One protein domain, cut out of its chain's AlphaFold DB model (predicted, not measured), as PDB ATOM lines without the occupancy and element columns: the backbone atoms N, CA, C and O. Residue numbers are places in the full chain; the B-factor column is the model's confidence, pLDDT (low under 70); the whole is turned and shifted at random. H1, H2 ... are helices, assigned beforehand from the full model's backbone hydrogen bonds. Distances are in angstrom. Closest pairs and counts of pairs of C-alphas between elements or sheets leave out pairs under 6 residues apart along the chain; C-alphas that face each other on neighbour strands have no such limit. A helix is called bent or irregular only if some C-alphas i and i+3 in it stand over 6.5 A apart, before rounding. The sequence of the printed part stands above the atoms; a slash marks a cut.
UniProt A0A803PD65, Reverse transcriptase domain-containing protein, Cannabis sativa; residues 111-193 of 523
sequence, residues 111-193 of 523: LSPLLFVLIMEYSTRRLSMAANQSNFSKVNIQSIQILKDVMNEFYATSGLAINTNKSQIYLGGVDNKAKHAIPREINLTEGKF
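Overview. This is residues 111 to 193 of the 523 residues of the protein "Reverse transcriptase domain-containing protein" of Cannabis sativa (UniProt A0A803PD65). Two long helices, H1 and H3, pack side by side, running opposite ways, with tiny H2 at their turn; H4 packs on residues 141 to 148 of H3, and residues 111 to 118 stick out. The printed part has 83 residues, four named helices in chain order H1 to H4, no named strand: all helix. It is only just compact, close to loose, with radius of gyration of the C-alphas 14.2 A, spanning 46 by 31 by 22 A.

Along the chain. Find C-alpha 112 at (206.468, 189.059, 178.606); H1 runs from there to residue 131, 28.5 A. H2 is residues 134 to 137, only just irregular, its end C-alphas 6.6 A apart. H3, residues 141 to 158, measures 25.6 A. H4, residues 176 to 186, 16.7 A, ends at (216.282, 198.857, 151.819).

Arrangement. Start at the hub, H3. It touches H1 at a shallow tilt of 28 degrees, opposite ways; the closest C-alphas, Ser 123 and Phe 154, are 6.3 A apart. Residues 141 to 148 alone touch H4, at a shallow tilt of 16 degrees, the same way; closest C-alphas Ile 141 and Ile 182, 6.8 A. Every O i to N i+4 pair is within hydrogen-bond range in H1 and H3, 4 of 7 in H4; H2 is too short for one.

Size, cuts and confidence. The printed part has no cut; residues 159 to 175 form the long link. Confidence is under 70 at, among others, residues 134 to 140.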
ATOM      1  N   LEU A 111     203.939 188.292 181.960       65.12
ATOM      2  CA  LEU A 111     204.243 189.705 181.686       65.12
ATOM      3  C   LEU A 111     205.008 189.934 180.376       65.12
ATOM      4  O   LEU A 111     204.994 191.046 179.853       65.12
ATOM      5  N   SER A 112     205.656 188.910 179.820       69.75
ATOM      6  CA  SER A 112     206.468 189.059 178.606       69.75
ATOM      7  C   SER A 112     205.667 189.547 177.393       69.75
ATOM      8  O   SER A 112     206.159 190.439 176.703       69.75
ATOM      9  N   PRO A 113     204.426 189.078 177.135       64.88
ATOM     10  CA  PRO A 113     203.595 189.640 176.074       64.88
ATOM     11  C   PRO A 113     203.304 191.133 176.264       64.88
ATOM     12  O   PRO A 113     203.337 191.882 175.295       64.88
ATOM     13  N   LEU A 114     203.062 191.583 177.501       71.31
ATOM     14  CA  LEU A 114     202.779 192.991 177.795       71.31
ATOM     15  C   LEU A 114     204.013 193.869 177.555       71.31
ATOM     16  O   LEU A 114     203.921 194.894 176.886       71.31
ATOM     17  N   LEU A 115     205.174 193.439 178.053       71.00
ATOM     18  CA  LEU A 115     206.441 194.143 177.849       71.00
ATOM     19  C   LEU A 115     206.822 194.200 176.363       71.00
ATOM     20  O   LEU A 115     207.298 195.229 175.885       71.00
ATOM     21  N   PHE A 116     206.546 193.133 175.611       72.69
ATOM     22  CA  PHE A 116     206.717 193.127 174.161       72.69
ATOM     23  C   PHE A 116     205.787 194.138 173.475       72.69
ATOM     24  O   PHE A 116     206.239 194.905 172.627       72.69
ATOM     25  N   VAL A 117     204.509 194.193 173.867       76.81
ATOM     26  CA  VAL A 117     203.548 195.170 173.329       76.81
ATOM     27  C   VAL A 117     203.995 196.604 173.606       76.81
ATOM     28  O   VAL A 117     203.925 197.420 172.695       76.81
ATOM     29  N   LEU A 118     204.523 196.908 174.795       78.19
ATOM     30  CA  LEU A 118     205.034 198.247 175.125       78.19
ATOM     31  C   LEU A 118     206.195 198.672 174.211       78.19
ATOM     32  O   LEU A 118     206.222 199.800 173.716       78.19
ATOM     33  N   ILE A 119     207.130 197.761 173.928       76.81
ATOM     34  CA  ILE A 119     208.238 198.027 172.994       76.81
ATOM     35  C   ILE A 119     207.703 198.206 171.562       76.81
ATOM     36  O   ILE A 119     208.137 199.104 170.838       76.81
ATOM     37  N   MET A 120     206.726 197.396 171.149       79.31
ATOM     38  CA  MET A 120     206.092 197.528 169.832       79.31
ATOM     39  C   MET A 120     205.231 198.794 169.704       79.31
ATOM     40  O   MET A 120     205.098 199.345 168.607       79.31
ATOM     41  N   GLU A 121     204.681 199.304 170.805       81.50
ATOM     42  CA  GLU A 121     203.944 200.565 170.830       81.50
ATOM     43  C   GLU A 121     204.869 201.749 170.529       81.50
ATOM     44  O   GLU A 121     204.500 202.624 169.744       81.50
ATOM     45  N   TYR A 122     206.100 201.737 171.052       81.94
ATOM     46  CA  TYR A 122     207.121 202.719 170.678       81.94
ATOM     47  C   TYR A 122     207.368 202.725 169.159       81.94
ATOM     48  O   TYR A 122     207.274 203.779 168.530       81.94
ATOM     49  N   SER A 123     207.574 201.550 168.547       79.62
ATOM     50  CA  SER A 123     207.723 201.422 167.085       79.62
ATOM     51  C   SER A 123     206.514 201.992 166.332       79.62
ATOM     52  O   SER A 123     206.666 202.784 165.401       79.62
ATOM     53  N   THR A 124     205.305 201.659 166.786       82.38
ATOM     54  CA  THR A 124     204.049 202.118 166.174       82.38
ATOM     55  C   THR A 124     203.912 203.641 166.236       82.38
ATOM     56  O   THR A 124     203.538 204.270 165.246       82.38
ATOM     57  N   ARG A 125     204.267 204.260 167.370       83.06
ATOM     58  CA  ARG A 125     204.250 205.721 167.535       83.06
ATOM     59  C   ARG A 125     205.271 206.402 166.626       83.06
ATOM     60  O   ARG A 125     204.917 207.373 165.963       83.06
ATOM     61  N   ARG A 126     206.503 205.883 166.537       82.94
ATOM     62  CA  ARG A 126     207.532 206.434 165.634       82.94
ATOM     63  C   ARG A 126     207.103 206.346 164.168       82.94
ATOM     64  O   ARG A 126     207.205 207.339 163.451       82.94
ATOM     65  N   LEU A 127     206.524 205.218 163.753       81.56
ATOM     66  CA  LEU A 127     205.948 205.060 162.413       81.56
ATOM     67  C   LEU A 127     204.780 206.026 162.164       81.56
ATOM     68  O   LEU A 127     204.706 206.622 161.093       81.56
ATOM     69  N   SER A 128     203.901 206.244 163.147       83.06
ATOM     70  CA  SER A 128     202.798 207.208 163.024       83.06
ATOM     71  C   SER A 128     203.288 208.656 162.926       83.06
ATOM     72  O   SER A 128     202.707 209.444 162.185       83.06
ATOM     73  N   MET A 129     204.349 209.017 163.652       81.50
ATOM     74  CA  MET A 129     204.962 210.346 163.557       81.50
ATOM     75  C   MET A 129     205.601 210.563 162.184       81.50
ATOM     76  O   MET A 129     205.434 211.634 161.605       81.50
ATOM     77  N   ALA A 130     206.280 209.546 161.645       78.31
ATOM     78  CA  ALA A 130     206.837 209.580 160.296       78.31
ATOM     79  C   ALA A 130     205.744 209.665 159.217       78.31
ATOM     80  O   ALA A 130     205.889 210.419 158.258       78.31
ATOM     81  N   ALA A 131     204.620 208.964 159.398       76.19
ATOM     82  CA  ALA A 131     203.493 209.000 158.466       76.19
ATOM     83  C   ALA A 131     202.789 210.368 158.403       76.19
ATOM     84  O   ALA A 131     202.254 210.730 157.357       76.19
ATOM     85  N   ASN A 132     202.817 211.138 159.496       75.38
ATOM     86  CA  ASN A 132     202.266 212.495 159.555       75.38
ATOM     87  C   ASN A 132     203.187 213.558 158.924       75.38
ATOM     88  O   ASN A 132     202.803 214.723 158.835       75.38
ATOM     89  N   GLN A 133     204.393 213.188 158.478       73.81
ATOM     90  CA  GLN A 133     205.255 214.090 157.715       73.81
ATOM     91  C   GLN A 133     204.721 214.223 156.280       73.81
ATOM     92  O   GLN A 133     204.391 213.229 155.631       73.81
ATOM     93  N   SER A 134     204.681 215.451 155.751       54.97
ATOM     94  CA  SER A 134     204.122 215.791 154.426       54.97
ATOM     95  C   SER A 134     204.668 214.943 153.266       54.97
ATOM     96  O   SER A 134     203.997 214.749 152.250       54.97
ATOM     97  N   ASN A 135     205.878 214.407 153.428       59.09
ATOM     98  CA  ASN A 135     206.626 213.704 152.389       59.09
ATOM     99  C   ASN A 135     206.306 212.198 152.315       59.09
ATOM    100  O   ASN A 135     206.761 211.532 151.391       59.09
ATOM    101  N   PHE A 136     205.499 211.652 153.235       58.97
ATOM    102  CA  PHE A 136     205.189 210.216 153.299       58.97
ATOM    103  C   PHE A 136     204.035 209.777 152.366       58.97
ATOM    104  O   PHE A 136     203.682 208.602 152.296       58.97
ATOM    105  N   SER A 137     203.431 210.707 151.618       51.72
ATOM    106  CA  SER A 137     202.147 210.496 150.927       51.72
ATOM    107  C   SER A 137     202.210 209.708 149.605       51.72
ATOM    108  O   SER A 137     201.165 209.307 149.088       51.72
ATOM    109  N   LYS A 138     203.403 209.426 149.057       61.09
ATOM    110  CA  LYS A 138     203.606 208.559 147.876       61.09
ATOM    111  C   LYS A 138     204.891 207.739 148.016       61.09
ATOM    112  O   LYS A 138     205.821 208.154 148.707       61.09
ATOM    113  N   VAL A 139     204.947 206.576 147.355       63.00
ATOM    114  CA  VAL A 139     206.153 205.730 147.306       63.00
ATOM    115  C   VAL A 139     207.253 206.487 146.561       63.00
ATOM    116  O   VAL A 139     207.296 206.491 145.333       63.00
ATOM    117  N   ASN A 140     208.114 207.160 147.319       68.00
ATOM    118  CA  ASN A 140     209.278 207.890 146.840       68.00
ATOM    119  C   ASN A 140     210.517 207.447 147.635       68.00
ATOM    120  O   ASN A 140     210.395 206.928 148.747       68.00
ATOM    121  N   ILE A 141     211.706 207.671 147.078       71.69
ATOM    122  CA  ILE A 141     212.996 207.311 147.693       71.69
ATOM    123  C   ILE A 141     213.147 207.955 149.084       71.69
ATOM    124  O   ILE A 141     213.579 207.314 150.035       71.69
ATOM    125  N   GLN A 142     212.681 209.197 149.240       73.94
ATOM    126  CA  GLN A 142     212.695 209.910 150.522       73.94
ATOM    127  C   GLN A 142     211.834 209.226 151.597       73.94
ATOM    128  O   GLN A 142     212.268 209.085 152.736       73.94
ATOM    129  N   SER A 143     210.641 208.737 151.245       76.50
ATOM    130  CA  SER A 143     209.751 208.018 152.175       76.50
ATOM    131  C   SER A 143     210.389 206.721 152.681       76.50
ATOM    132  O   SER A 143     210.183 206.307 153.820       76.50
ATOM    133  N   ILE A 144     211.187 206.084 151.825       76.75
ATOM    134  CA  ILE A 144     211.944 204.869 152.123       76.75
ATOM    135  C   ILE A 144     213.128 205.151 153.046       76.75
ATOM    136  O   ILE A 144     213.359 204.377 153.975       76.75
ATOM    137  N   GLN A 145     213.837 206.259 152.834       78.62
ATOM    138  CA  GLN A 145     214.903 206.707 153.732       78.62
ATOM    139  C   GLN A 145     214.353 206.992 155.132       78.62
ATOM    140  O   GLN A 145     214.861 206.436 156.098       78.62
ATOM    141  N   ILE A 146     213.230 207.715 155.229       82.12
ATOM    142  CA  ILE A 146     212.542 207.960 156.506       82.12
ATOM    143  C   ILE A 146     212.179 206.635 157.196       82.12
ATOM    144  O   ILE A 146     212.392 206.476 158.396       82.12
ATOM    145  N   LEU A 147     211.662 205.655 156.448       81.88
ATOM    146  CA  LEU A 147     211.329 204.343 157.003       81.88
ATOM    147  C   LEU A 147     212.581 203.611 157.510       81.88
ATOM    148  O   LEU A 147     212.551 203.026 158.591       81.88
ATOM    149  N   LYS A 148     213.690 203.669 156.769       81.19
ATOM    150  CA  LYS A 148     214.975 203.084 157.174       81.19
ATOM    151  C   LYS A 148     215.518 203.736 158.447       81.19
ATOM    152  O   LYS A 148     215.960 203.018 159.342       81.19
ATOM    153  N   ASP A 149     215.421 205.056 158.556       84.50
ATOM    154  CA  ASP A 149     215.869 205.810 159.727       84.50
ATOM    155  C   ASP A 149     215.056 205.444 160.971       84.50
ATOM    156  O   ASP A 149     215.636 205.126 162.009       84.50
ATOM    157  N   VAL A 150     213.726 205.362 160.848       84.69
ATOM    158  CA  VAL A 150     212.844 204.920 161.944       84.69
ATOM    159  C   VAL A 150     213.179 203.497 162.395       84.69
ATOM    160  O   VAL A 150     213.210 203.217 163.595       84.69
ATOM    161  N   MET A 151     213.456 202.586 161.459       83.00
ATOM    162  CA  MET A 151     213.819 201.212 161.812       83.00
ATOM    163  C   MET A 151     215.203 201.115 162.469       83.00
ATOM    164  O   MET A 151     215.376 200.325 163.398       83.00
ATOM    165  N   ASN A 152     216.174 201.925 162.037       85.06
ATOM    166  CA  ASN A 152     217.499 201.995 162.659       85.06
ATOM    167  C   ASN A 152     217.430 202.594 164.071       85.06
ATOM    168  O   ASN A 152     218.055 202.071 164.993       85.06
ATOM    169  N   GLU A 153     216.632 203.644 164.262       85.50
ATOM    170  CA  GLU A 153     216.362 204.241 165.573       85.50
ATOM    171  C   GLU A 153     215.681 203.232 166.510       85.50
ATOM    172  O   GLU A 153     216.061 203.086 167.677       85.50
ATOM    173  N   PHE A 154     214.708 202.476 165.989       83.12
ATOM    174  CA  PHE A 154     214.056 201.406 166.737       83.12
ATOM    175  C   PHE A 154     215.044 200.307 167.140       83.12
ATOM    176  O   PHE A 154     215.024 199.873 168.294       83.12
ATOM    177  N   TYR A 155     215.935 199.888 166.237       84.62
ATOM    178  CA  TYR A 155     216.988 198.922 166.546       84.62
ATOM    179  C   TYR A 155     217.948 199.446 167.622       84.62
ATOM    180  O   TYR A 155     218.237 198.725 168.577       84.62
ATOM    181  N   ALA A 156     218.386 200.702 167.519       82.31
ATOM    182  CA  ALA A 156     219.278 201.323 168.497       82.31
ATOM    183  C   ALA A 156     218.642 201.417 169.896       82.31
ATOM    184  O   ALA A 156     219.325 201.222 170.898       82.31
ATOM    185  N   THR A 157     217.330 201.666 169.961       80.75
ATOM    186  CA  THR A 157     216.600 201.836 171.228       80.75
ATOM    187  C   THR A 157     216.198 200.499 171.859       80.75
ATOM    188  O   THR A 157     216.328 200.310 173.065       80.75
ATOM    189  N   SER A 158     215.688 199.559 171.056       79.19
ATOM    190  CA  SER A 158     215.118 198.291 171.545       79.19
ATOM    191  C   SER A 158     216.094 197.111 171.507       79.19
ATOM    192  O   SER A 158     215.884 196.111 172.192       79.19
ATOM    193  N   GLY A 159     217.135 197.184 170.674       77.44
ATOM    194  CA  GLY A 159     218.003 196.053 170.344       77.44
ATOM    195  C   GLY A 159     217.359 194.994 169.437       77.44
ATOM    196  O   GLY A 159     217.991 193.967 169.180       77.44
ATOM    197  N   LEU A 160     216.127 195.206 168.950       77.88
ATOM    198  CA  LEU A 160     215.406 194.271 168.081       77.88
ATOM    199  C   LEU A 160     215.698 194.557 166.604       77.88
ATOM    200  O   LEU A 160     215.328 195.604 166.075       77.88
ATOM    201  N   ALA A 161     216.361 193.616 165.930       77.88
ATOM    202  CA  ALA A 161     216.695 193.727 164.511       77.88
ATOM    203  C   ALA A 161     215.585 193.168 163.610       77.88
ATOM    204  O   ALA A 161     214.943 192.163 163.929       77.88
ATOM    205  N   ILE A 162     215.410 193.773 162.432       77.31
ATOM    206  CA  ILE A 162     214.553 193.214 161.383       77.31
ATOM    207  C   ILE A 162     215.200 191.947 160.832       77.31
ATOM    208  O   ILE A 162     216.365 191.940 160.439       77.31
ATOM    209  N   ASN A 163     214.410 190.885 160.707       79.50
ATOM    210  CA  ASN A 163     214.827 189.708 159.966       79.50
ATOM    211  C   ASN A 163     214.655 189.953 158.458       79.50
ATOM    212  O   ASN A 163     213.544 189.847 157.930       79.50
ATOM    213  N   THR A 164     215.747 190.269 157.765       76.12
ATOM    214  CA  THR A 164     215.766 190.541 156.315       76.12
ATOM    215  C   THR A 164     215.388 189.323 155.467       76.12
ATOM    216  O   THR A 164     214.815 189.488 154.396       76.12
ATOM    217  N   ASN A 165     215.600 188.100 155.968       72.88
ATOM    218  CA  ASN A 165     215.227 186.864 155.267       72.88
ATOM    219  C   ASN A 165     213.713 186.607 155.291       72.88
ATOM    220  O   ASN A 165     213.159 186.019 154.362       72.88
ATOM    221  N   LYS A 166     213.032 187.025 156.365       76.06
ATOM    222  CA  LYS A 166     211.573 186.884 156.518       76.06
ATOM    223  C   LYS A 166     210.796 188.110 156.029       76.06
ATOM    224  O   LYS A 166     209.584 188.018 155.853       76.06
ATOM    225  N   SER A 167     211.473 189.238 155.824       79.88
ATOM    226  CA  SER A 167     210.855 190.507 155.440       79.88
ATOM    227  C   SER A 167     210.894 190.697 153.925       79.88
ATOM    228  O   SER A 167     211.909 190.456 153.279       79.88
ATOM    229  N   GLN A 168     209.776 191.131 153.347       78.12
ATOM    230  CA  GLN A 168     209.633 191.366 151.909       78.12
ATOM    231  C   GLN A 168     208.951 192.707 151.672       78.12
ATOM    232  O   GLN A 168     208.087 193.111 152.455       78.12
ATOM    233  N   ILE A 169     209.311 193.374 150.576       78.00
ATOM    234  CA  ILE A 169     208.698 194.637 150.163       78.00
ATOM    235  C   ILE A 169     207.721 194.402 149.006       78.00
ATOM    236  O   ILE A 169     208.015 193.662 148.067       78.00
ATOM    237  N   TYR A 170     206.549 195.033 149.079       75.12
ATOM    238  CA  TYR A 170     205.509 194.967 148.053       75.12
ATOM    239  C   TYR A 170     205.263 196.371 147.504       75.12
ATOM    240  O   TYR A 170     204.808 197.253 148.229       75.12
ATOM    241  N   LEU A 171     205.571 196.577 146.223       71.62
ATOM    242  CA  LEU A 171     205.458 197.873 145.555       71.62
ATOM    243  C   LEU A 171     204.224 197.881 144.644       71.62
ATOM    244  O   LEU A 171     204.068 197.001 143.796       71.62
ATOM    245  N   GLY A 172     203.343 198.869 144.815       69.56
ATOM    246  CA  GLY A 172     202.154 199.070 143.983       69.56
ATOM    247  C   GLY A 172     202.125 200.482 143.399       69.56
ATOM    248  O   GLY A 172     202.332 201.442 144.133       69.56
ATOM    249  N   GLY A 173     201.877 200.609 142.091       66.50
ATOM    250  CA  GLY A 173     201.741 201.913 141.422       66.50
ATOM    251  C   GLY A 173     203.043 202.711 141.273       66.50
ATOM    252  O   GLY A 173     203.004 203.937 141.283       66.50
ATOM    253  N   VAL A 174     204.190 202.030 141.165       71.62
ATOM    254  CA  VAL A 174     205.531 202.639 141.088       71.62
ATOM    255  C   VAL A 174     206.118 202.462 139.683       71.62
ATOM    256  O   VAL A 174     205.929 201.410 139.074       71.62
ATOM    257  N   ASP A 175     206.846 203.465 139.184       73.50
ATOM    258  CA  ASP A 175     207.534 203.403 137.887       73.50
ATOM    259  C   ASP A 175     208.646 202.330 137.869       73.50
ATOM    260  O   ASP A 175     209.268 202.031 138.894       73.50
ATOM    261  N   ASN A 176     208.933 201.759 136.696       73.88
ATOM    262  CA  ASN A 176     209.875 200.644 136.533       73.88
ATOM    263  C   ASN A 176     211.292 200.982 137.026       73.88
ATOM    264  O   ASN A 176     211.973 200.107 137.567       73.88
ATOM    265  N   LYS A 177     211.720 202.247 136.906       72.25
ATOM    266  CA  LYS A 177     213.010 202.723 137.437       72.25
ATOM    267  C   LYS A 177     213.057 202.659 138.966       72.25
ATOM    268  O   LYS A 177     213.976 202.078 139.539       72.25
ATOM    269  N   ALA A 178     212.031 203.188 139.629       69.50
ATOM    270  CA  ALA A 178     211.922 203.161 141.085       69.50
ATOM    271  C   ALA A 178     211.726 201.729 141.617       69.50
ATOM    272  O   ALA A 178     212.287 201.374 142.650       69.50
ATOM    273  N   LYS A 179     211.052 200.857 140.858       72.56
ATOM    274  CA  LYS A 179     210.898 199.435 141.195       72.56
ATOM    275  C   LYS A 179     212.235 198.696 141.389       72.56
ATOM    276  O   LYS A 179     212.301 197.782 142.202       72.56
ATOM    277  N   HIS A 180     213.296 199.104 140.687       74.50
ATOM    278  CA  HIS A 180     214.625 198.482 140.782       74.50
ATOM    279  C   HIS A 180     215.550 199.182 141.791       74.50
ATOM    280  O   HIS A 180     216.437 198.537 142.350       74.50
ATOM    281  N   ALA A 181     215.354 200.482 142.033       73.62
ATOM    282  CA  ALA A 181     216.153 201.261 142.981       73.62
ATOM    283  C   ALA A 181     215.777 200.965 144.444       73.62
ATOM    284  O   ALA A 181     216.646 200.742 145.283       73.62
ATOM    285  N   ILE A 182     214.477 200.878 144.732       73.81
ATOM    286  CA  ILE A 182     213.935 200.763 146.093       73.81
ATOM    287  C   ILE A 182     214.392 199.486 146.832       73.81
ATOM    288  O   ILE A 182     214.843 199.594 147.975       73.81
ATOM    289  N   PRO A 183     214.340 198.277 146.231       73.69
ATOM    290  CA  PRO A 183     214.794 197.062 146.912       73.69
ATOM    291  C   PRO A 183     216.289 197.092 147.263       73.69
ATOM    292  O   PRO A 183     216.691 196.529 148.280       73.69
ATOM    293  N   ARG A 184     217.108 197.783 146.452       74.19
ATOM    294  CA  ARG A 184     218.557 197.913 146.676       74.19
ATOM    295  C   ARG A 184     218.885 198.819 147.861       74.19
ATOM    296  O   ARG A 184     219.835 198.541 148.577       74.19
ATOM    297  N   GLU A 185     218.109 199.873 148.098       71.88
ATOM    298  CA  GLU A 185     218.364 200.797 149.215       71.88
ATOM    299  C   GLU A 185     217.947 200.235 150.584       71.88
ATOM    300  O   GLU A 185     218.581 200.526 151.608       71.88
ATOM    301  N   ILE A 186     216.881 199.431 150.604       72.38
ATOM    302  CA  ILE A 186     216.282 198.857 151.819       72.38
ATOM    303  C   ILE A 186     216.864 197.474 152.180       72.38
ATOM    304  O   ILE A 186     216.624 196.987 153.282       72.38
ATOM    305  N   ASN A 187     217.656 196.844 151.300       74.25
ATOM    306  CA  ASN A 187     218.166 195.472 151.472       74.25
ATOM    307  C   ASN A 187     217.053 194.433 151.737       74.25
ATOM    308  O   ASN A 187     217.253 193.466 152.473       74.25
ATOM    309  N   LEU A 188     215.869 194.624 151.142       77.69
ATOM    310  CA  LEU A 188     214.767 193.658 151.195       77.69
ATOM    311  C   LEU A 188     214.455 193.128 149.801       77.69
ATOM    312  O   LEU A 188     214.578 193.826 148.796       77.69
ATOM    313  N   THR A 189     214.004 191.879 149.751       77.44
ATOM    314  CA  THR A 189     213.602 191.233 148.499       77.44
ATOM    315  C   THR A 189     212.189 191.662 148.088       77.44
ATOM    316  O   THR A 189     211.301 191.810 148.933       77.44
ATOM    317  N   GLU A 190     211.964 191.872 146.783       75.31
ATOM    318  CA  GLU A 190     210.619 192.128 146.250       75.31
ATOM    319  C   GLU A 190     209.760 190.862 146.390       75.31
ATOM    320  O   GLU A 190     210.080 189.798 145.848       75.31
ATOM    321  N   GLY A 191     208.648 190.978 147.113       72.25
ATOM    322  CA  GLY A 191     207.696 189.891 147.296       72.25
ATOM    323  C   GLY A 191     206.750 189.748 146.100       72.25
ATOM    324  O   GLY A 191     206.194 190.722 145.595       72.25
ATOM    325  N   LYS A 192     206.477 188.510 145.669       67.94
ATOM    326  CA  LYS A 192     205.396 188.227 144.703       67.94
ATOM    327  C   LYS A 192     204.053 188.120 145.429       67.94
ATOM    328  O   LYS A 192     203.973 187.514 146.498       67.94
ATOM    329  N   PHE A 193     202.979 188.657 144.838       59.34
ATOM    330  CA  PHE A 193     201.621 188.600 145.401       59.34
ATOM    331  C   PHE A 193     201.061 187.167 145.448       59.34
ATOM    332  O   PHE A 193     200.335 186.718 144.564       59.34
TER     333      PHE A 193